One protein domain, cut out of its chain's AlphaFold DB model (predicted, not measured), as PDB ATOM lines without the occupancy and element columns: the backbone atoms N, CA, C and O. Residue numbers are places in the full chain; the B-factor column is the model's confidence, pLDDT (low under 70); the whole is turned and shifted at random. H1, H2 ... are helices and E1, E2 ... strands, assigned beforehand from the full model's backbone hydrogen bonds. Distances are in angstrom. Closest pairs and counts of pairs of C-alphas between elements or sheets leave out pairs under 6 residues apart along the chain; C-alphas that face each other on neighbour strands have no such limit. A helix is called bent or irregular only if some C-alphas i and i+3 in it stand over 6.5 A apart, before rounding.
ATOM      1  N   LEU A 805      43.591 -38.506 -34.193       82.56
ATOM      2  CA  LEU A 805      43.723 -37.823 -32.916       82.56
ATOM      3  C   LEU A 805      42.351 -37.711 -32.267       82.56
ATOM      4  O   LEU A 805      41.452 -37.083 -32.820       82.56
ATOM      5  N   TRP A 806      42.198 -38.307 -31.089       79.50
ATOM      6  CA  TRP A 806      40.951 -38.276 -30.343       79.50
ATOM      7  C   TRP A 806      41.118 -37.616 -28.974       79.50
ATOM      8  O   TRP A 806      42.078 -37.877 -28.239       79.50
ATOM      9  N   PHE A 807      40.143 -36.768 -28.637       71.25
ATOM     10  CA  PHE A 807      40.035 -36.097 -27.350       71.25
ATOM     11  C   PHE A 807      38.694 -36.462 -26.698       71.25
ATOM     12  O   PHE A 807      37.647 -36.209 -27.301       71.25
ATOM     13  N   PRO A 808      38.690 -36.995 -25.467       63.50
ATOM     14  CA  PRO A 808      37.483 -37.072 -24.670       63.50
ATOM     15  C   PRO A 808      37.085 -35.635 -24.318       63.50
ATOM     16  O   PRO A 808      37.751 -34.977 -23.525       63.50
ATOM     17  N   ASN A 809      36.036 -35.103 -24.949       55.44
ATOM     18  CA  ASN A 809      35.439 -33.843 -24.518       55.44
ATOM     19  C   ASN A 809      34.308 -34.155 -23.520       55.44
ATOM     20  O   ASN A 809      33.246 -34.614 -23.949       55.44
ATOM     21  N   PRO A 810      34.494 -33.917 -22.208       46.62
ATOM     22  CA  PRO A 810      33.471 -34.190 -21.200       46.62
ATOM     23  C   PRO A 810      32.269 -33.231 -21.262       46.62
ATOM     24  O   PRO A 810      31.258 -33.490 -20.619       46.62
ATOM     25  N   SER A 811      32.317 -32.144 -22.048       44.56
ATOM     26  CA  SER A 811      31.266 -31.107 -22.088       44.56
ATOM     27  C   SER A 811      29.977 -31.474 -22.854       44.56
ATOM     28  O   SER A 811      29.214 -30.591 -23.237       44.56
ATOM     29  N   GLY A 812      29.694 -32.763 -23.073       37.12
ATOM     30  CA  GLY A 812      28.362 -33.244 -23.481       37.12
ATOM     31  C   GLY A 812      27.869 -32.842 -24.880       37.12
ATOM     32  O   GLY A 812      26.754 -33.189 -25.250       37.12
ATOM     33  N   SER A 813      28.680 -32.160 -25.691       41.88
ATOM     34  CA  SER A 813      28.362 -31.821 -27.092       41.88
ATOM     35  C   SER A 813      28.843 -32.885 -28.091       41.88
ATOM     36  O   SER A 813      28.964 -32.612 -29.283       41.88
ATOM     37  N   ALA A 814      29.136 -34.099 -27.611       41.34
ATOM     38  CA  ALA A 814      29.598 -35.202 -28.441       41.34
ATOM     39  C   ALA A 814      28.580 -35.500 -29.556       41.34
ATOM     40  O   ALA A 814      27.445 -35.878 -29.282       41.34
ATOM     41  N   MET A 815      29.031 -35.264 -30.792       47.22
ATOM     42  CA  MET A 815      28.538 -35.766 -32.079       47.22
ATOM     43  C   MET A 815      27.163 -36.434 -32.006       47.22
ATOM     44  O   MET A 815      27.050 -37.650 -31.846       47.22
ATOM     45  N   GLN A 816      26.111 -35.629 -32.143       45.62
ATOM     46  CA  GLN A 816      24.780 -36.157 -32.397       45.62
ATOM     47  C   GLN A 816      24.824 -36.843 -33.765       45.62
ATOM     48  O   GLN A 816      24.744 -36.194 -34.808       45.62
ATOM     49  N   PHE A 817      24.961 -38.171 -33.779       46.56
ATOM     50  CA  PHE A 817      24.398 -38.930 -34.884       46.56
ATOM     51  C   PHE A 817      22.930 -38.498 -34.926       46.56
ATOM     52  O   PHE A 817      22.227 -38.637 -33.925       46.56
ATOM     53  N   GLY A 818      22.492 -37.884 -36.030       50.53
ATOM     54  CA  GLY A 818      21.078 -37.572 -36.246       50.53
ATOM     55  C   GLY A 818      20.233 -38.850 -36.214       50.53
ATOM     56  O   GLY A 818      20.697 -39.910 -35.797       50.53
ATOM     57  N   LYS A 819      18.989 -38.816 -36.700       53.78
ATOM     58  CA  LYS A 819      18.100 -40.000 -36.672       53.78
ATOM     59  C   LYS A 819      18.819 -41.284 -37.145       53.78
ATOM     60  O   LYS A 819      19.105 -41.453 -38.331       53.78
ATOM     61  N   SER A 820      19.055 -42.195 -36.192       55.69
ATOM     62  CA  SER A 820      19.917 -43.396 -36.244       55.69
ATOM     63  C   SER A 820      19.802 -44.209 -37.547       55.69
ATOM     64  O   SER A 820      20.754 -44.725 -38.125       55.69
ATOM     65  N   SER A 821      18.600 -44.258 -38.082       64.12
ATOM     66  CA  SER A 821      18.215 -45.132 -39.167       64.12
ATOM     67  C   SER A 821      18.776 -44.786 -40.565       64.12
ATOM     68  O   SER A 821      18.814 -45.658 -41.432       64.12
ATOM     69  N   ASN A 822      19.257 -43.556 -40.785       67.81
ATOM     70  CA  ASN A 822      19.915 -43.145 -42.038       67.81
ATOM     71  C   ASN A 822      21.345 -43.685 -42.180       67.81
ATOM     72  O   ASN A 822      21.922 -43.620 -43.272       67.81
ATOM     73  N   PHE A 823      21.896 -44.207 -41.083       73.50
ATOM     74  CA  PHE A 823      23.246 -44.751 -40.988       73.50
ATOM     75  C   PHE A 823      23.262 -46.282 -41.071       73.50
ATOM     76  O   PHE A 823      24.317 -46.867 -41.257       73.50
ATOM     77  N   MET A 824      22.108 -46.949 -40.998       81.19
ATOM     78  CA  MET A 824      22.061 -48.416 -41.007       81.19
ATOM     79  C   MET A 824      22.743 -49.071 -42.220       81.19
ATOM     80  O   MET A 824      23.497 -50.013 -41.995       81.19
ATOM     81  N   PRO A 825      22.559 -48.592 -43.471       84.44
ATOM     82  CA  PRO A 825      23.244 -49.187 -44.623       84.44
ATOM     83  C   PRO A 825      24.770 -49.142 -44.486       84.44
ATOM     84  O   PRO A 825      25.435 -50.164 -44.637       84.44
ATOM     85  N   ILE A 826      25.306 -47.996 -44.053       84.44
ATOM     86  CA  ILE A 826      26.753 -47.828 -43.914       84.44
ATOM     87  C   ILE A 826      27.309 -48.618 -42.721       84.44
ATOM     88  O   ILE A 826      28.432 -49.106 -42.771       84.44
ATOM     89  N   MET A 827      26.511 -48.797 -41.664       86.19
ATOM     90  CA  MET A 827      26.884 -49.578 -40.479       86.19
ATOM     91  C   MET A 827      26.864 -51.086 -40.741       86.19
ATOM     92  O   MET A 827      27.701 -51.805 -40.198       86.19
ATOM     93  N   ALA A 828      25.984 -51.556 -41.630       86.44
ATOM     94  CA  ALA A 828      25.958 -52.951 -42.057       86.44
ATOM     95  C   ALA A 828      27.272 -53.368 -42.743       86.44
ATOM     96  O   ALA A 828      27.707 -54.507 -42.597       86.44
ATOM     97  N   HIS A 829      27.967 -52.437 -43.409       87.62
ATOM     98  CA  HIS A 829      29.298 -52.686 -43.976       87.62
ATOM     99  C   HIS A 829      30.396 -52.914 -42.924       87.62
ATOM    100  O   HIS A 829      31.444 -53.467 -43.254       87.62
ATOM    101  N   PHE A 830      30.159 -52.533 -41.667       85.25
ATOM    102  CA  PHE A 830      31.022 -52.868 -40.529       85.25
ATOM    103  C   PHE A 830      30.543 -54.110 -39.763       85.25
ATOM    104  O   PHE A 830      31.107 -54.439 -38.725       85.25
ATOM    105  N   GLY A 831      29.501 -54.790 -40.252       87.06
ATOM    106  CA  GLY A 831      28.917 -55.956 -39.593       87.06
ATOM    107  C   GLY A 831      27.984 -55.623 -38.428       87.06
ATOM    108  O   GLY A 831      27.602 -56.538 -37.706       87.06
ATOM    109  N   PHE A 832      27.595 -54.355 -38.238       83.19
ATOM    110  CA  PHE A 832      26.614 -53.996 -37.216       83.19
ATOM    111  C   PHE A 832      25.195 -54.257 -37.707       83.19
ATOM    112  O   PHE A 832      24.728 -53.635 -38.665       83.19
ATOM    113  N   ASP A 833      24.480 -55.124 -36.998       83.75
ATOM    114  CA  ASP A 833      23.034 -55.212 -37.139       83.75
ATOM    115  C   ASP A 833      22.329 -54.009 -36.477       83.75
ATOM    116  O   ASP A 833      22.938 -53.151 -35.824       83.75
ATOM    117  N   LYS A 834      21.010 -53.920 -36.670       77.50
ATOM    118  CA  LYS A 834      20.193 -52.827 -36.131       77.50
ATOM    119  C   LYS A 834      20.264 -52.751 -34.606       77.50
ATOM    120  O   LYS A 834      20.326 -51.648 -34.070       77.50
ATOM    121  N   ASP A 835      20.268 -53.877 -33.909       76.06
ATOM    122  CA  ASP A 835      20.245 -53.904 -32.447       76.06
ATOM    123  C   ASP A 835      21.608 -53.525 -31.866       76.06
ATOM    124  O   ASP A 835      21.685 -52.751 -30.910       76.06
ATOM    125  N   GLN A 836      22.695 -54.007 -32.467       77.88
ATOM    126  CA  GLN A 836      24.066 -53.628 -32.142       77.88
ATOM    127  C   GLN A 836      24.297 -52.138 -32.386       77.88
ATOM    128  O   GLN A 836      24.820 -51.444 -31.513       77.88
ATOM    129  N   PHE A 837      23.838 -51.621 -33.527       78.50
ATOM    130  CA  PHE A 837      23.919 -50.200 -33.826       78.50
ATOM    131  C   PHE A 837      23.081 -49.362 -32.855       78.50
ATOM    132  O   PHE A 837      23.562 -48.340 -32.383       78.50
ATOM    133  N   MET A 838      21.868 -49.784 -32.487       70.38
ATOM    134  CA  MET A 838      21.049 -49.049 -31.513       70.38
ATOM    135  C   MET A 838      21.655 -49.082 -30.100       70.38
ATOM    136  O   MET A 838      21.598 -48.074 -29.394       70.38
ATOM    137  N   LYS A 839      22.293 -50.190 -29.694       71.75
ATOM    138  CA  LYS A 839      23.059 -50.276 -28.435       71.75
ATOM    139  C   LYS A 839      24.265 -49.336 -28.440       71.75
ATOM    140  O   LYS A 839      24.495 -48.648 -27.447       71.75
ATOM    141  N   LEU A 840      24.994 -49.262 -29.556       67.25
ATOM    142  CA  LEU A 840      26.078 -48.295 -29.748       67.25
ATOM    143  C   LEU A 840      25.540 -46.859 -29.729       67.25
ATOM    144  O   LEU A 840      26.007 -46.050 -28.941       67.25
ATOM    145  N   TYR A 841      24.502 -46.560 -30.506       63.31
ATOM    146  CA  TYR A 841      23.893 -45.235 -30.635       63.31
ATOM    147  C   TYR A 841      23.401 -44.673 -29.292       63.31
ATOM    148  O   TYR A 841      23.669 -43.516 -28.977       63.31
ATOM    149  N   TYR A 842      22.734 -45.483 -28.462       56.88
ATOM    150  CA  TYR A 842      22.308 -45.048 -27.126       56.88
ATOM    151  C   TYR A 842      23.458 -45.004 -26.107       56.88
ATOM    152  O   TYR A 842      23.437 -44.152 -25.222       56.88
ATOM    153  N   GLY A 843      24.486 -45.848 -26.248       55.50
ATOM    154  CA  GLY A 843      25.704 -45.778 -25.429       55.50
ATOM    155  C   GLY A 843      26.627 -44.599 -25.780       55.50
ATOM    156  O   GLY A 843      27.345 -44.091 -24.918       55.50
ATOM    157  N   MET A 844      26.572 -44.104 -27.021       49.62
ATOM    158  CA  MET A 844      27.416 -43.020 -27.541       49.62
ATOM    159  C   MET A 844      27.065 -41.636 -26.993       49.62
ATOM    160  O   MET A 844      27.934 -40.762 -26.981       49.62
ATOM    161  N   TYR A 845      25.859 -41.451 -26.440       48.16
ATOM    162  CA  TYR A 845      25.534 -40.258 -25.644       48.16
ATOM    163  C   TYR A 845      26.452 -40.109 -24.416       48.16
ATOM    164  O   TYR A 845      26.547 -39.023 -23.850       48.16
ATOM    165  N   THR A 846      27.169 -41.175 -24.034       45.91
ATOM    166  CA  THR A 846      28.075 -41.218 -22.879       45.91
ATOM    167  C   THR A 846      29.537 -41.545 -23.228       45.91
ATOM    168  O   THR A 846      30.221 -42.111 -22.391       45.91
ATOM    169  N   HIS A 847      30.027 -41.141 -24.412       54.88
ATOM    170  CA  HIS A 847      31.411 -41.249 -24.946       54.88
ATOM    171  C   HIS A 847      31.608 -42.353 -26.021       54.88
ATOM    172  O   HIS A 847      31.352 -43.521 -25.750       54.88
ATOM    173  N   PRO A 848      32.117 -42.018 -27.234       55.91
ATOM    174  CA  PRO A 848      32.276 -42.962 -28.356       55.91
ATOM    175  C   PRO A 848      33.384 -44.011 -28.171       55.91
ATOM    176  O   PRO A 848      33.440 -44.966 -28.934       55.91
ATOM    177  N   MET A 849      34.259 -43.839 -27.179       64.19
ATOM    178  CA  MET A 849      35.216 -44.855 -26.744       64.19
ATOM    179  C   MET A 849      35.138 -44.936 -25.226       64.19
ATOM    180  O   MET A 849      35.421 -43.957 -24.529       64.19
ATOM    181  N   ARG A 850      34.703 -46.089 -24.715       71.88
ATOM    182  CA  ARG A 850      34.544 -46.319 -23.278       71.88
ATOM    183  C   ARG A 850      35.766 -47.053 -22.758       71.88
ATOM    184  O   ARG A 850      36.098 -48.121 -23.262       71.88
ATOM    185  N   TYR A 851      36.415 -46.483 -21.751       78.75
ATOM    186  CA  TYR A 851      37.428 -47.193 -20.983       78.75
ATOM    187  C   TYR A 851      36.731 -48.270 -20.147       78.75
ATOM    188  O   TYR A 851      35.891 -47.951 -19.302       78.75
ATOM    189  N   GLU A 852      37.050 -49.533 -20.400       82.75
ATOM    190  CA  GLU A 852      36.531 -50.675 -19.656       82.75
ATOM    191  C   GLU A 852      37.694 -51.407 -18.978       82.75
ATOM    192  O   GLU A 852      38.771 -51.599 -19.546       82.75
ATOM    193  N   VAL A 853      37.474 -51.790 -17.721       83.12
ATOM    194  CA  VAL A 853      38.375 -52.660 -16.964       83.12
ATOM    195  C   VAL A 853      37.574 -53.915 -16.640       83.12
ATOM    196  O   VAL A 853      36.818 -53.898 -15.670       83.12
ATOM    197  N   PRO A 854      37.636 -54.963 -17.476       85.19
ATOM    198  CA  PRO A 854      36.952 -56.214 -17.173       85.19
ATOM    199  C   PRO A 854      37.539 -56.830 -15.896       85.19
ATOM    200  O   PRO A 854      38.733 -56.673 -15.623       85.19
ATOM    201  N   ASP A 855      36.711 -57.532 -15.120       83.75
ATOM    202  CA  ASP A 855      37.133 -58.161 -13.866       83.75
ATOM    203  C   ASP A 855      38.335 -59.089 -14.107       83.75
ATOM    204  O   ASP A 855      38.249 -60.089 -14.818       83.75
ATOM    205  N   GLY A 856      39.491 -58.716 -13.552       81.19
ATOM    206  CA  GLY A 856      40.747 -59.459 -13.697       81.19
ATOM    207  C   GLY A 856      41.482 -59.299 -15.038       81.19
ATOM    208  O   GLY A 856      42.555 -59.879 -15.192       81.19
ATOM    209  N   GLY A 857      40.969 -58.514 -15.991       84.12
ATOM    210  CA  GLY A 857      41.592 -58.326 -17.306       84.12
ATOM    211  C   GLY A 857      42.432 -57.050 -17.452       84.12
ATOM    212  O   GLY A 857      42.479 -56.177 -16.579       84.12
ATOM    213  N   ALA A 858      43.137 -56.947 -18.584       84.56
ATOM    214  CA  ALA A 858      43.813 -55.714 -18.977       84.56
ATOM    215  C   ALA A 858      42.772 -54.660 -19.396       84.56
ATOM    216  O   ALA A 858      41.788 -55.011 -20.050       84.56
ATOM    217  N   PRO A 859      42.963 -53.381 -19.030       85.25
ATOM    218  CA  PRO A 859      42.055 -52.334 -19.466       85.25
ATOM    219  C   PRO A 859      42.120 -52.153 -20.984       85.25
ATOM    220  O   PRO A 859      43.190 -52.224 -21.595       85.25
ATOM    221  N   TYR A 860      40.972 -51.868 -21.585       87.38
ATOM    222  CA  TYR A 860      40.859 -51.571 -23.006       87.38
ATOM    223  C   TYR A 860      39.866 -50.431 -23.234       87.38
ATOM    224  O   TYR A 860      39.021 -50.118 -22.396       87.38
ATOM    225  N   PHE A 861      39.992 -49.780 -24.380       83.00
ATOM    226  CA  PHE A 861      38.975 -48.904 -24.923       83.00
ATOM    227  C   PHE A 861      38.093 -49.702 -25.852       83.00
ATOM    228  O   PHE A 861      38.563 -50.214 -26.866       83.00
ATOM    229  N   LYS A 862      36.813 -49.781 -25.509       82.38
ATOM    230  CA  LYS A 862      35.820 -50.374 -26.387       82.38
ATOM    231  C   LYS A 862      35.729 -49.544 -27.665       82.38
ATOM    232  O   LYS A 862      35.447 -48.343 -27.597       82.38
ATOM    233  N   GLY A 863      36.025 -50.188 -28.786       77.81
ATOM    234  CA  GLY A 863      36.000 -49.625 -30.122       77.81
ATOM    235  C   GLY A 863      34.594 -49.219 -30.547       77.81
ATOM    236  O   GLY A 863      33.594 -49.488 -29.877       77.81
ATOM    237  N   GLY A 864      34.505 -48.547 -31.687       82.88
ATOM    238  CA  GLY A 864      33.257 -47.999 -32.194       82.88
ATOM    239  C   GLY A 864      33.418 -47.403 -33.582       82.88
ATOM    240  O   GLY A 864      34.453 -47.551 -34.229       82.88
ATOM    241  N   VAL A 865      32.382 -46.718 -34.058       81.81
ATOM    242  CA  VAL A 865      32.429 -46.020 -35.345       81.81
ATOM    243  C   VAL A 865      32.577 -44.526 -35.106       81.81
ATOM    244  O   VAL A 865      31.701 -43.882 -34.532       81.81
ATOM    245  N   LEU A 866      33.688 -43.966 -35.576       82.25
ATOM    246  CA  LEU A 866      33.895 -42.524 -35.634       82.25
ATOM    247  C   LEU A 866      33.255 -41.998 -36.916       82.25
ATOM    248  O   LEU A 866      33.572 -42.472 -38.005       82.25
ATOM    249  N   ALA A 867      32.363 -41.020 -36.805       79.44
ATOM    250  CA  ALA A 867      31.771 -40.372 -37.965       79.44
ATOM    251  C   ALA A 867      32.372 -38.981 -38.166       79.44
ATOM    252  O   ALA A 867      32.622 -38.247 -37.212       79.44
ATOM    253  N   PHE A 868      32.590 -38.620 -39.426       77.81
ATOM    254  CA  PHE A 868      33.203 -37.361 -39.815       77.81
ATOM    255  C   PHE A 868      32.321 -36.607 -40.819       77.81
ATOM    256  O   PHE A 868      31.653 -37.212 -41.665       77.81
ATOM    257  N   TRP A 869      32.340 -35.274 -40.745       78.06
ATOM    258  CA  TRP A 869      31.564 -34.383 -41.613       78.06
ATOM    259  C   TRP A 869      32.463 -33.390 -42.361       78.06
ATOM    260  O   TRP A 869      33.522 -32.991 -41.871       78.06
ATOM    261  N   ARG A 870      32.019 -32.934 -43.541       67.12
ATOM    262  CA  ARG A 870      32.717 -31.888 -44.313       67.12
ATOM    263  C   ARG A 870      32.307 -30.449 -43.980       67.12
ATOM    264  O   ARG A 870      33.033 -29.545 -44.386       67.12
ATOM    265  N   GLY A 871      31.172 -30.198 -43.319       57.97
ATOM    266  CA  GLY A 871      30.606 -28.851 -43.087       57.97
ATOM    267  C   GLY A 871      31.132 -28.076 -41.861       57.97
ATOM    268  O   GLY A 871      31.802 -28.629 -40.998       57.97
ATOM    269  N   THR A 872      30.817 -26.777 -41.776       41.69
ATOM    270  CA  THR A 872      31.122 -25.884 -40.627       41.69
ATOM    271  C   THR A 872      29.921 -25.624 -39.711       41.69
ATOM    272  O   THR A 872      30.043 -24.901 -38.728       41.69
ATOM    273  N   VAL A 873      28.751 -26.185 -40.031       40.78
ATOM    274  CA  VAL A 873      27.486 -25.930 -39.329       40.78
ATOM    275  C   VAL A 873      26.801 -27.272 -39.074       40.78
ATOM    276  O   VAL A 873      26.847 -28.135 -39.946       40.78
ATOM    277  N   ASN A 874      26.208 -27.443 -37.888       38.56
ATOM    278  CA  ASN A 874      25.494 -28.632 -37.393       38.56
ATOM    279  C   ASN A 874      24.407 -29.164 -38.356       38.56
ATOM    280  O   ASN A 874      23.215 -29.002 -38.110       38.56
ATOM    281  N   THR A 875      24.790 -29.821 -39.446       44.28
ATOM    282  CA  THR A 875      23.875 -30.567 -40.316       44.28
ATOM    283  C   THR A 875      24.172 -32.053 -40.170       44.28
ATOM    284  O   THR A 875      25.325 -32.452 -40.299       44.28
ATOM    285  N   GLU A 876      23.142 -32.864 -39.927       50.66
ATOM    286  CA  GLU A 876      23.170 -34.299 -39.568       50.66
ATOM    287  C   GLU A 876      23.822 -35.261 -40.599       50.66
ATOM    288  O   GLU A 876      23.711 -36.484 -40.478       50.66
ATOM    289  N   ASN A 877      24.500 -34.748 -41.627       61.94
ATOM    290  CA  ASN A 877      25.039 -35.524 -42.740       61.94
ATOM    291  C   ASN A 877      26.534 -35.806 -42.547       61.94
ATOM    292  O   ASN A 877      27.386 -34.976 -42.859       61.94
ATOM    293  N   HIS A 878      26.843 -37.008 -42.059       66.88
ATOM    294  CA  HIS A 878      28.209 -37.524 -42.016       66.88
ATOM    295  C   HIS A 878      28.561 -38.151 -43.374       66.88
ATOM    296  O   HIS A 878      27.802 -38.969 -43.908       66.88
ATOM    297  N   ASP A 879      29.712 -37.767 -43.921       79.12
ATOM    298  CA  ASP A 879      30.187 -38.214 -45.235       79.12
ATOM    299  C   ASP A 879      31.147 -39.410 -45.122       79.12
ATOM    300  O   ASP A 879      31.335 -40.158 -46.080       79.12
ATOM    301  N   MET A 880      31.756 -39.624 -43.951       84.50
ATOM    302  CA  MET A 880      32.703 -40.715 -43.745       84.50
ATOM    303  C   MET A 880      32.559 -41.346 -42.365       84.50
ATOM    304  O   MET A 880      32.340 -40.654 -41.373       84.50
ATOM    305  N   TYR A 881      32.726 -42.661 -42.315       88.06
ATOM    306  CA  TYR A 881      32.606 -43.472 -41.115       88.06
ATOM    307  C   TYR A 881      33.858 -44.332 -41.001       88.06
ATOM    308  O   TYR A 881      34.246 -44.975 -41.972       88.06
ATOM    309  N   LEU A 882      34.504 -44.325 -39.842       86.94
ATOM    310  CA  LEU A 882      35.703 -45.098 -39.553       86.94
ATOM    311  C   LEU A 882      35.402 -46.071 -38.423       86.94
ATOM    312  O   LEU A 882      35.199 -45.647 -37.287       86.94
ATOM    313  N   TYR A 883      35.395 -47.360 -38.728       88.12
ATOM    314  CA  TYR A 883      35.351 -48.389 -37.702       88.12
ATOM    315  C   TYR A 883      36.720 -48.520 -37.032       88.12
ATOM    316  O   TYR A 883      37.738 -48.709 -37.704       88.12
ATOM    317  N   VAL A 884      36.716 -48.394 -35.707       83.69
ATOM    318  CA  VAL A 884      37.867 -48.551 -34.823       83.69
ATOM    319  C   VAL A 884      37.609 -49.783 -33.951       83.69
ATOM    320  O   VAL A 884      36.587 -49.803 -33.260       83.69
ATOM    321  N   PRO A 885      38.483 -50.806 -33.975       85.62
ATOM    322  CA  PRO A 885      38.322 -51.995 -33.141       85.62
ATOM    323  C   PRO A 885      38.570 -51.674 -31.661       85.62
ATOM    324  O   PRO A 885      38.967 -50.559 -31.319       85.62
ATOM    325  N   ASP A 886      38.353 -52.648 -30.777       86.94
ATOM    326  CA  ASP A 886      38.751 -52.523 -29.372       86.94
ATOM    327  C   ASP A 886      40.266 -52.275 -29.274       86.94
ATOM    328  O   ASP A 886      41.072 -52.953 -29.916       86.94
ATOM    329  N   LEU A 887      40.656 -51.272 -28.487       87.50
ATOM    330  CA  LEU A 887      42.036 -50.803 -28.392       87.50
ATOM    331  C   LEU A 887      42.607 -51.099 -27.004       87.50
ATOM    332  O   LEU A 887      41.963 -50.767 -26.010       87.50
ATOM    333  N   PRO A 888      43.828 -51.638 -26.873       88.31
ATOM    334  CA  PRO A 888      44.459 -51.766 -25.565       88.31
ATOM    335  C   PRO A 888      44.683 -50.385 -24.929       88.31
ATOM    336  O   PRO A 888      45.073 -49.420 -25.596       88.31
ATOM    337  N   ALA A 889      44.447 -50.296 -23.619       85.25
ATOM    338  CA  ALA A 889      44.569 -49.064 -22.850       85.25
ATOM    339  C   ALA A 889      45.632 -49.208 -21.749       85.25
ATOM    340  O   ALA A 889      45.832 -50.299 -21.215       85.25
ATOM    341  N   PRO A 890      46.319 -48.125 -21.349       85.50
ATOM    342  CA  PRO A 890      47.079 -48.127 -20.108       85.50
ATOM    343  C   PRO A 890      46.127 -48.110 -18.904       85.50
ATOM    344  O   PRO A 890      45.008 -47.606 -18.990       85.50
ATOM    345  N   ARG A 891      46.585 -48.597 -17.745       83.19
ATOM    346  CA  ARG A 891      45.859 -48.396 -16.479       83.19
ATOM    347  C   ARG A 891      45.890 -46.910 -16.109       83.19
ATOM    348  O   ARG A 891      46.948 -46.393 -15.761       83.19
ATOM    349  N   LEU A 892      44.742 -46.239 -16.182       81.19
ATOM    350  CA  LEU A 892      44.594 -44.823 -15.820       81.19
ATOM    351  C   LEU A 892      44.288 -44.670 -14.318       81.19
ATOM    352  O   LEU A 892      43.407 -45.358 -13.797       81.19
ATOM    353  N   THR A 893      44.968 -43.750 -13.626       70.88
ATOM    354  CA  THR A 893      44.777 -43.476 -12.186       70.88
ATOM    355  C   THR A 893      44.145 -42.104 -11.933       70.88
ATOM    356  O   THR A 893      44.619 -41.104 -12.465       70.88
ATOM    357  N   GLY A 894      43.120 -42.024 -11.073       72.31
ATOM    358  CA  GLY A 894      42.589 -40.757 -10.541       72.31
ATOM    359  C   GLY A 894      42.210 -39.723 -11.612       72.31
ATOM    360  O   GLY A 894      41.320 -39.963 -12.425       72.31
ATOM    361  N   SER A 895      42.895 -38.573 -11.606       60.16
ATOM    362  CA  SER A 895      42.675 -37.444 -12.524       60.16
ATOM    363  C   SER A 895      42.980 -37.749 -13.996       60.16
ATOM    364  O   SER A 895      42.438 -37.078 -14.872       60.16
ATOM    365  N   ASP A 896      43.791 -38.774 -14.294       63.66
ATOM    366  CA  ASP A 896      44.141 -39.140 -15.676       63.66
ATOM    367  C   ASP A 896      42.938 -39.670 -16.472       63.66
ATOM    368  O   ASP A 896      42.950 -39.622 -17.699       63.66
ATOM    369  N   GLN A 897      41.879 -40.138 -15.796       63.03
ATOM    370  CA  GLN A 897      40.651 -40.615 -16.445       63.03
ATOM    371  C   GLN A 897      39.826 -39.496 -17.094       63.03
ATOM    372  O   GLN A 897      38.979 -39.780 -17.934       63.03
ATOM    373  N   ILE A 898      40.052 -38.235 -16.717       58.16
ATOM    374  CA  ILE A 898      39.246 -37.099 -17.188       58.16
ATOM    375  C   ILE A 898      39.966 -36.338 -18.318       58.16
ATOM    376  O   ILE A 898      39.315 -35.678 -19.124       58.16
ATOM    377  N   GLU A 899      41.294 -36.466 -18.437       65.38
ATOM    378  CA  GLU A 899      42.114 -35.608 -19.310       65.38
ATOM    379  C   GLU A 899      43.136 -36.363 -20.185       65.38
ATOM    380  O   GLU A 899      44.251 -35.890 -20.398       65.38
ATOM    381  N   TYR A 900      42.809 -37.538 -20.721       71.94
ATOM    382  CA  TYR A 900      43.725 -38.272 -21.606       71.94
ATOM    383  C   TYR A 900      43.524 -37.935 -23.095       71.94
ATOM    384  O   TYR A 900      42.491 -37.417 -23.503       71.94
ATOM    385  N   ARG A 901      44.526 -38.208 -23.938       74.75
ATOM    386  CA  ARG A 901      44.468 -38.061 -25.405       74.75
ATOM    387  C   ARG A 901      44.983 -39.325 -26.074       74.75
ATOM    388  O   ARG A 901      46.025 -39.835 -25.664       74.75
ATOM    389  N   LEU A 902      44.291 -39.769 -27.120       80.94
ATOM    390  CA  LEU A 902      44.688 -40.920 -27.929       80.94
ATOM    391  C   LEU A 902      45.188 -40.445 -29.291       80.94
ATOM    392  O   LEU A 902      44.480 -39.719 -29.988       80.94
ATOM    393  N   TYR A 903      46.383 -40.886 -29.676       84.50
ATOM    394  CA  TYR A 903      46.817 -40.850 -31.069       84.50
ATOM    395  C   TYR A 903      46.947 -42.283 -31.549       84.50
ATOM    396  O   TYR A 903      47.602 -43.105 -30.910       84.50
ATOM    397  N   MET A 904      46.322 -42.559 -32.681       86.12
ATOM    398  CA  MET A 904      46.290 -43.879 -33.279       86.12
ATOM    399  C   MET A 904      46.787 -43.777 -34.713       86.12
ATOM    400  O   MET A 904      46.171 -43.100 -35.535       86.12
ATOM    401  N   ASP A 905      47.890 -44.450 -35.015       86.56
ATOM    402  CA  ASP A 905      48.324 -44.646 -36.392       86.56
ATOM    403  C   ASP A 905      47.541 -45.811 -36.995       86.56
ATOM    404  O   ASP A 905      47.549 -46.914 -36.447       86.56
ATOM    405  N   VAL A 906      46.872 -45.580 -38.122       88.00
ATOM    406  CA  VAL A 906      45.997 -46.551 -38.784       88.00
ATOM    407  C   VAL A 906      46.396 -46.776 -40.234       88.00
ATOM    408  O   VAL A 906      46.675 -45.825 -40.968       88.00
ATOM    409  N   ASP A 907      46.354 -48.036 -40.660       89.62
ATOM    410  CA  ASP A 907      46.226 -48.402 -42.068       89.62
ATOM    411  C   ASP A 907      44.723 -48.358 -42.415       89.62
ATOM    412  O   ASP A 907      43.904 -49.032 -41.787       89.62
ATOM    413  N   LEU A 908      44.338 -47.521 -43.378       89.88
ATOM    414  CA  LEU A 908      42.952 -47.345 -43.806       89.88
ATOM    415  C   LEU A 908      42.611 -48.314 -44.936       89.88
ATOM    416  O   LEU A 908      43.349 -48.441 -45.915       89.88
ATOM    417  N   ARG A 909      41.422 -48.909 -44.863       91.38
ATOM    418  CA  ARG A 909      40.825 -49.691 -45.947       91.38
ATOM    419  C   ARG A 909      39.406 -49.211 -46.205       91.38
ATOM    420  O   ARG A 909      38.599 -49.154 -45.285       91.38
ATOM    421  N   ILE A 910      39.080 -48.902 -47.457       90.06
ATOM    422  CA  ILE A 910      37.701 -48.593 -47.849       90.06
ATOM    423  C   ILE A 910      36.925 -49.905 -47.891       90.06
ATOM    424  O   ILE A 910      37.282 -50.800 -48.653       90.06
ATOM    425  N   VAL A 911      35.886 -50.019 -47.068       89.06
ATOM    426  CA  VAL A 911      35.019 -51.204 -47.018       89.06
ATOM    427  C   VAL A 911      33.717 -51.000 -47.786       89.06
ATOM    428  O   VAL A 911      33.137 -51.977 -48.249       89.06
ATOM    429  N   ALA A 912      33.284 -49.752 -47.989       88.25
ATOM    430  CA  ALA A 912      32.146 -49.449 -48.851       88.25
ATOM    431  C   ALA A 912      32.185 -48.037 -49.440       88.25
ATOM    432  O   ALA A 912      32.747 -47.104 -48.854       88.25
ATOM    433  N   ARG A 913      31.530 -47.906 -50.596       90.19
ATOM    434  CA  ARG A 913      31.234 -46.653 -51.293       90.19
ATOM    435  C   ARG A 913      29.731 -46.632 -51.537       90.19
ATOM    436  O   ARG A 913      29.233 -47.465 -52.285       90.19
ATOM    437  N   GLU A 914      29.019 -45.698 -50.923       84.50
ATOM    438  CA  GLU A 914      27.581 -45.533 -51.146       84.50
ATOM    439  C   GLU A 914      27.324 -44.259 -51.962       84.50
ATOM    440  O   GLU A 914      27.139 -43.181 -51.384       84.50
ATOM    441  N   PRO A 915      27.323 -44.336 -53.305       75.44
ATOM    442  CA  PRO A 915      26.781 -43.274 -54.134       75.44
ATOM    443  C   PRO A 915      25.251 -43.351 -54.075       75.44
ATOM    444  O   PRO A 915      24.650 -44.339 -54.489       75.44
ATOM    445  N   ARG A 916      24.599 -42.307 -53.565       71.75
ATOM    446  CA  ARG A 916      23.144 -42.156 -53.691       71.75
ATOM    447  C   ARG A 916      22.857 -41.040 -54.694       71.75
ATOM    448  O   ARG A 916      23.443 -39.967 -54.553       71.75
ATOM    449  N   PRO A 917      21.977 -41.249 -55.687       61.53
ATOM    450  CA  PRO A 917      21.596 -40.192 -56.618       61.53
ATOM    451  C   PRO A 917      21.151 -38.929 -55.866       61.53
ATOM    452  O   PRO A 917      20.274 -38.993 -55.006       61.53
ATOM    453  N   GLY A 918      21.791 -37.792 -56.148       66.44
ATOM    454  CA  GLY A 918      21.487 -36.507 -55.505       66.44
ATOM    455  C   GLY A 918      22.004 -36.326 -54.069       66.44
ATOM    456  O   GLY A 918      21.717 -35.295 -53.464       66.44
ATOM    457  N   GLN A 919      22.767 -37.272 -53.510       68.56
ATOM    458  CA  GLN A 919      23.435 -37.120 -52.212       68.56
ATOM    459  C   GLN A 919      24.957 -37.227 -52.366       68.56
ATOM    460  O   GLN A 919      25.444 -37.885 -53.289       68.56
ATOM    461  N   PRO A 920      25.737 -36.600 -51.469       71.06
ATOM    462  CA  PRO A 920      27.181 -36.770 -51.486       71.06
ATOM    463  C   PRO A 920      27.592 -38.224 -51.235       71.06
ATOM    464  O   PRO A 920      26.941 -38.941 -50.471       71.06
ATOM    465  N   LEU A 921      28.695 -38.636 -51.867       82.69
ATOM    466  CA  LEU A 921      29.328 -39.937 -51.656       82.69
ATOM    467  C   LEU A 921      29.595 -40.161 -50.163       82.69
ATOM    468  O   LEU A 921      30.214 -39.315 -49.516       82.69
ATOM    469  N   ARG A 922      29.176 -41.320 -49.650       87.44
ATOM    470  CA  ARG A 922      29.526 -41.772 -48.300       87.44
ATOM    471  C   ARG A 922      30.576 -42.870 -48.359       87.44
ATOM    472  O   ARG A 922      30.473 -43.786 -49.178       87.44
ATOM    473  N   LEU A 923      31.563 -42.788 -47.472       89.00
ATOM    474  CA  LEU A 923      32.641 -43.768 -47.363       89.00
ATOM    475  C   LEU A 923      32.604 -44.484 -46.013       89.00
ATOM    476  O   LEU A 923      32.608 -43.844 -44.961       89.00
ATOM    477  N   ALA A 924      32.626 -45.814 -46.054       89.38
ATOM    478  CA  ALA A 924      32.914 -46.645 -44.893       89.38
ATOM    479  C   ALA A 924      34.384 -47.061 -44.942       89.38
ATOM    480  O   ALA A 924      34.837 -47.651 -45.927       89.38
ATOM    481  N   LEU A 925      35.124 -46.763 -43.880       90.50
ATOM    482  CA  LEU A 925      36.523 -47.112 -43.705       90.50
ATOM    483  C   LEU A 925      36.681 -48.063 -42.520       90.50
ATOM    484  O   LEU A 925      36.148 -47.811 -41.443       90.50
ATOM    485  N   ALA A 926      37.465 -49.117 -42.695       86.69
ATOM    486  CA  ALA A 926      38.035 -49.861 -41.582       86.69
ATOM    487  C   ALA A 926      39.441 -49.319 -41.301       86.69
ATOM    488  O   ALA A 926      40.225 -49.127 -42.235       86.69
ATOM    489  N   ALA A 927      39.744 -49.062 -40.031       86.44
ATOM    490  CA  ALA A 927      41.101 -48.794 -39.576       86.44
ATOM    491  C   ALA A 927      41.706 -50.069 -38.991       86.44
ATOM    492  O   ALA A 927      41.113 -50.683 -38.107       86.44
ATOM    493  N   THR A 928      42.919 -50.405 -39.419       88.31
ATOM    494  CA  THR A 928      43.788 -51.334 -38.694       88.31
ATOM    495  C   THR A 928      44.788 -50.498 -37.896       88.31
ATOM    496  O   THR A 928      45.694 -49.911 -38.501       88.31
ATOM    497  N   PRO A 929      44.633 -50.375 -36.564       87.06
ATOM    498  CA  PRO A 929      45.607 -49.688 -35.728       87.06
ATOM    499  C   PRO A 929      46.964 -50.386 -35.838       87.06
ATOM    500  O   PRO A 929      47.048 -51.609 -35.802       87.06
ATOM    501  N   THR A 930      48.023 -49.604 -35.981       87.12
ATOM    502  CA  THR A 930      49.413 -50.086 -36.052       87.12
ATOM    503  C   THR A 930      50.201 -49.664 -34.817       87.12
ATOM    504  O   THR A 930      51.044 -50.408 -34.322       87.12
ATOM    505  N   GLU A 931      49.885 -48.492 -34.269       88.06
ATOM    506  CA  GLU A 931      50.495 -47.976 -33.053       88.06
ATOM    507  C   GLU A 931      49.502 -47.079 -32.311       88.06
ATOM    508  O   GLU A 931      48.830 -46.238 -32.916       88.06
ATOM    509  N   LEU A 932      49.426 -47.245 -30.992       86.94
ATOM    510  CA  LEU A 932      48.646 -46.395 -30.102       86.94
ATOM    511  C   LEU A 932      49.582 -45.626 -29.191       86.94
ATOM    512  O   LEU A 932      50.506 -46.186 -28.607       86.94
ATOM    513  N   ARG A 933      49.308 -44.342 -29.021       86.00
ATOM    514  CA  ARG A 933      50.024 -43.485 -28.089       86.00
ATOM    515  C   ARG A 933      49.017 -42.766 -27.199       86.00
ATOM    516  O   ARG A 933      48.025 -42.218 -27.681       86.00
ATOM    517  N   TRP A 934      49.291 -42.760 -25.902       80.44
ATOM    518  CA  TRP A 934      48.429 -42.186 -24.872       80.44
ATOM    519  C   TRP A 934      49.149 -41.049 -24.162       80.44
ATOM    520  O   TRP A 934      50.303 -41.205 -23.776       80.44
ATOM    521  N   TRP A 935      48.478 -39.926 -23.929       79.25
ATOM    522  CA  TRP A 935      49.025 -38.803 -23.157       79.25
ATOM    523  C   TRP A 935      48.039 -38.349 -22.087       79.25
ATOM    524  O   TRP A 935      46.838 -38.388 -22.340       79.25
ATOM    525  N   SER A 936      48.531 -37.883 -20.936       78.56
ATOM    526  CA  SER A 936      47.709 -37.199 -19.921       78.56
ATOM    527  C   SER A 936      47.642 -35.680 -20.151       78.56
ATOM    528  O   SER A 936      48.337 -35.147 -21.029       78.56
ATOM    529  N   GLY A 937      46.756 -35.011 -19.398       61.88
ATOM    530  CA  GLY A 937      46.288 -33.630 -19.574       61.88
ATOM    531  C   GLY A 937      47.371 -32.560 -19.731       61.88
ATOM    532  O   GLY A 937      48.545 -32.759 -19.414       61.88
ATOM    533  N   GLN A 938      46.980 -31.391 -20.260       47.88
ATOM    534  CA  GLN A 938      47.874 -30.236 -20.413       47.88
ATOM    535  C   GLN A 938      47.651 -29.179 -19.337       47.88
ATOM    536  O   GLN A 938      46.546 -28.679 -19.157       47.88
ATOM    537  N   THR A 939      48.768 -28.681 -18.809       39.69
ATOM    538  CA  THR A 939      48.940 -27.244 -18.570       39.69
ATOM    539  C   THR A 939      49.759 -26.657 -19.725       39.69
ATOM    540  O   THR A 939      50.559 -27.361 -20.344       39.69
ATOM    541  N   ALA A 940      49.588 -25.372 -20.044       35.00
ATOM    542  CA  ALA A 940      50.266 -24.708 -21.167       35.00
ATOM    543  C   ALA A 940      51.811 -24.654 -21.050       35.00
ATOM    544  O   ALA A 940      52.478 -24.234 -21.993       35.00
ATOM    545  N   VAL A 941      52.382 -25.078 -19.914       34.88
ATOM    546  CA  VAL A 941      53.811 -24.923 -19.572       34.88
ATOM    547  C   VAL A 941      54.589 -26.238 -19.573       34.88
ATOM    548  O   VAL A 941      55.811 -26.215 -19.688       34.88
ATOM    549  N   GLN A 942      53.928 -27.391 -19.439       41.62
ATOM    550  CA  GLN A 942      54.614 -28.682 -19.343       41.62
ATOM    551  C   GLN A 942      54.379 -29.537 -20.587       41.62
ATOM    552  O   GLN A 942      53.273 -29.606 -21.130       41.62
ATOM    553  N   ARG A 943      55.447 -30.202 -21.053       48.72
ATOM    554  CA  ARG A 943      55.342 -31.214 -22.111       48.72
ATOM    555  C   ARG A 943      54.361 -32.287 -21.650       48.72
ATOM    556  O   ARG A 943      54.471 -32.779 -20.530       48.72
ATOM    557  N   ARG A 944      53.431 -32.658 -22.534       65.62
ATOM    558  CA  ARG A 944      52.508 -33.774 -22.301       65.62
ATOM    559  C   ARG A 944      53.315 -35.007 -21.913       65.62
ATOM    560  O   ARG A 944      54.251 -35.375 -22.626       65.62
ATOM    561  N   ARG A 945      52.946 -35.649 -20.810       72.06
ATOM    562  CA  ARG A 945      53.550 -36.919 -20.421       72.06
ATOM    563  C   ARG A 945      52.956 -38.013 -21.304       72.06
ATOM    564  O   ARG A 945      51.747 -38.227 -21.286       72.06
ATOM    565  N   LEU A 946      53.801 -38.672 -22.093       80.81
ATOM    566  CA  LEU A 946      53.431 -39.912 -22.773       80.81
ATOM    567  C   LEU A 946      53.179 -40.967 -21.688       80.81
ATOM    568  O   LEU A 946      54.078 -41.282 -20.912       80.81
ATOM    569  N   LEU A 947      51.940 -41.442 -21.598       79.94
ATOM    570  CA  LEU A 947      51.510 -42.471 -20.654       79.94
ATOM    571  C   LEU A 947      51.954 -43.854 -21.126       79.94
ATOM    572  O   LEU A 947      52.482 -44.631 -20.339       79.94
ATOM    573  N   ALA A 948      51.744 -44.145 -22.411       83.56
ATOM    574  CA  ALA A 948      52.124 -45.406 -23.029       83.56
ATOM    575  C   ALA A 948      52.221 -45.261 -24.553       83.56
ATOM    576  O   ALA A 948      51.447 -44.515 -25.157       83.56
ATOM    577  N   THR A 949      53.124 -46.034 -25.153       86.25
ATOM    578  CA  THR A 949      53.088 -46.392 -26.575       86.25
ATOM    579  C   THR A 949      52.867 -47.893 -26.651       86.25
ATOM    580  O   THR A 949      53.645 -48.651 -26.075       86.25
ATOM    581  N   ILE A 950      51.799 -48.312 -27.318       85.25
ATOM    582  CA  ILE A 950      51.409 -49.713 -27.443       85.25
ATOM    583  C   ILE A 950      51.463 -50.058 -28.936       85.25
ATOM    584  O   ILE A 950      50.620 -49.559 -29.691       85.25
ATOM    585  N   PRO A 951      52.450 -50.849 -29.397       83.50
ATOM    586  CA  PRO A 951      52.400 -51.405 -30.740       83.50
ATOM    587  C   PRO A 951      51.206 -52.356 -30.812       83.50
ATOM    588  O   PRO A 951      50.998 -53.171 -29.913       83.50
ATOM    589  N   VAL A 952      50.402 -52.232 -31.862       82.12
ATOM    590  CA  VAL A 952      49.297 -53.161 -32.091       82.12
ATOM    591  C   VAL A 952      49.838 -54.231 -33.021       82.12
ATOM    592  O   VAL A 952      50.091 -53.972 -34.198       82.12
TER     593      VAL A 952
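This is residues 805 to 952 of the 1226 residues of an uncharacterized protein of Methylobacterium currus (UniProt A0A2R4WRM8). A long two-stranded ribbon, the hairpin E5 and E6, bends partway along its length and is the backbone of a twisted sheet; the hairpin E3 and E4 widens it before the bend in E6, and E7 widens it after. H1 packs over E6, H2 grazes the sheet at E3, and the small hairpin E1 and E2 leads on into E3. The printed part has 148 residues, with named elements in the order H1 H2 E1 E2 E3 E4 H3 E5 E6 E7; the class is mixed, helices and strands, with under half of the residues in named elements. The larger sheet is branched and mixed, the sheet of E1 and E2 antiparallel. The whole is compact, with a radius of gyration of the C-alphas of 16.4 A and spans of 50 by 35 by 28 A.

Start at C-alpha 805, (43.723, -37.823, -32.916); residues 805 to 823 hold no named element. H1 is residues 824 to 828, and H2, residues 834 to 844, measures 14.9 A. Then come E1, 850 to 852, E2, 860 to 862, E3, 864 to 868, E4, 880 to 884, and H3, 894 to 897. Find C-alpha 901 at (44.468, -38.061, -25.405), where E5 begins; it runs 31.7 A to residue 914, bending by 76 degrees at 907. E6, 922 to 935, measures 32.0 A and bends by 81 degrees at 930. E7, 946 to 951, ends at C-alpha 951, (52.400, -51.405, -30.740).

Look first at E6: E5 is beside its residues 922 to 935 on one side, while E4, beside 923 to 927, and E7, beside 931 to 935, lie on the other side. E5, E6 and E7 form a meander, each strand the antiparallel neighbour of the one before; N 903 and O 933 are 2.9 A apart, and N 932 and O 950 2.9 A. E4 is parallel to E6, with N 881 and O 923 at 2.9 A. The hairpin E3 and E4 has N 866 and O 882 at 2.8 A, and the hairpin E1 and E2 has N 852 and O 860 at 2.9 A. E2 runs on into E3 at 61 degrees. H1 is on the sheet, over E6, at a height of 8.9 A; their closest C-alphas, of Ile 826 and Ala 924, are 6.3 A apart. H1 and H2 only just touch, with 3 pairs of C-alphas within 8 A, the closest those of Met 824 and Lys 834 at 6.8 A. H2 only grazes the sheet, with residues 837 to 844. H3 is not on the sheet; it is neither bent nor irregular, but only just: C-alphas 894 and 897 are 6.2 A apart. Every O i to N i+4 pair is within hydrogen-bond range in H1 and H2; H3 is too short for such a pair.

The C-alphas of Gly 856 and Gly 918, the two farthest apart, are 51.4 A apart. The printed part has no cut, and the link from E3 to E4, 11 residues, is long. Mean pLDDT of the printed part is 72.9; look for values under 70 at residues 808 to 822, 840 to 849, 870 to 878, 895 to 899, 917 to 919 and 937 to 944.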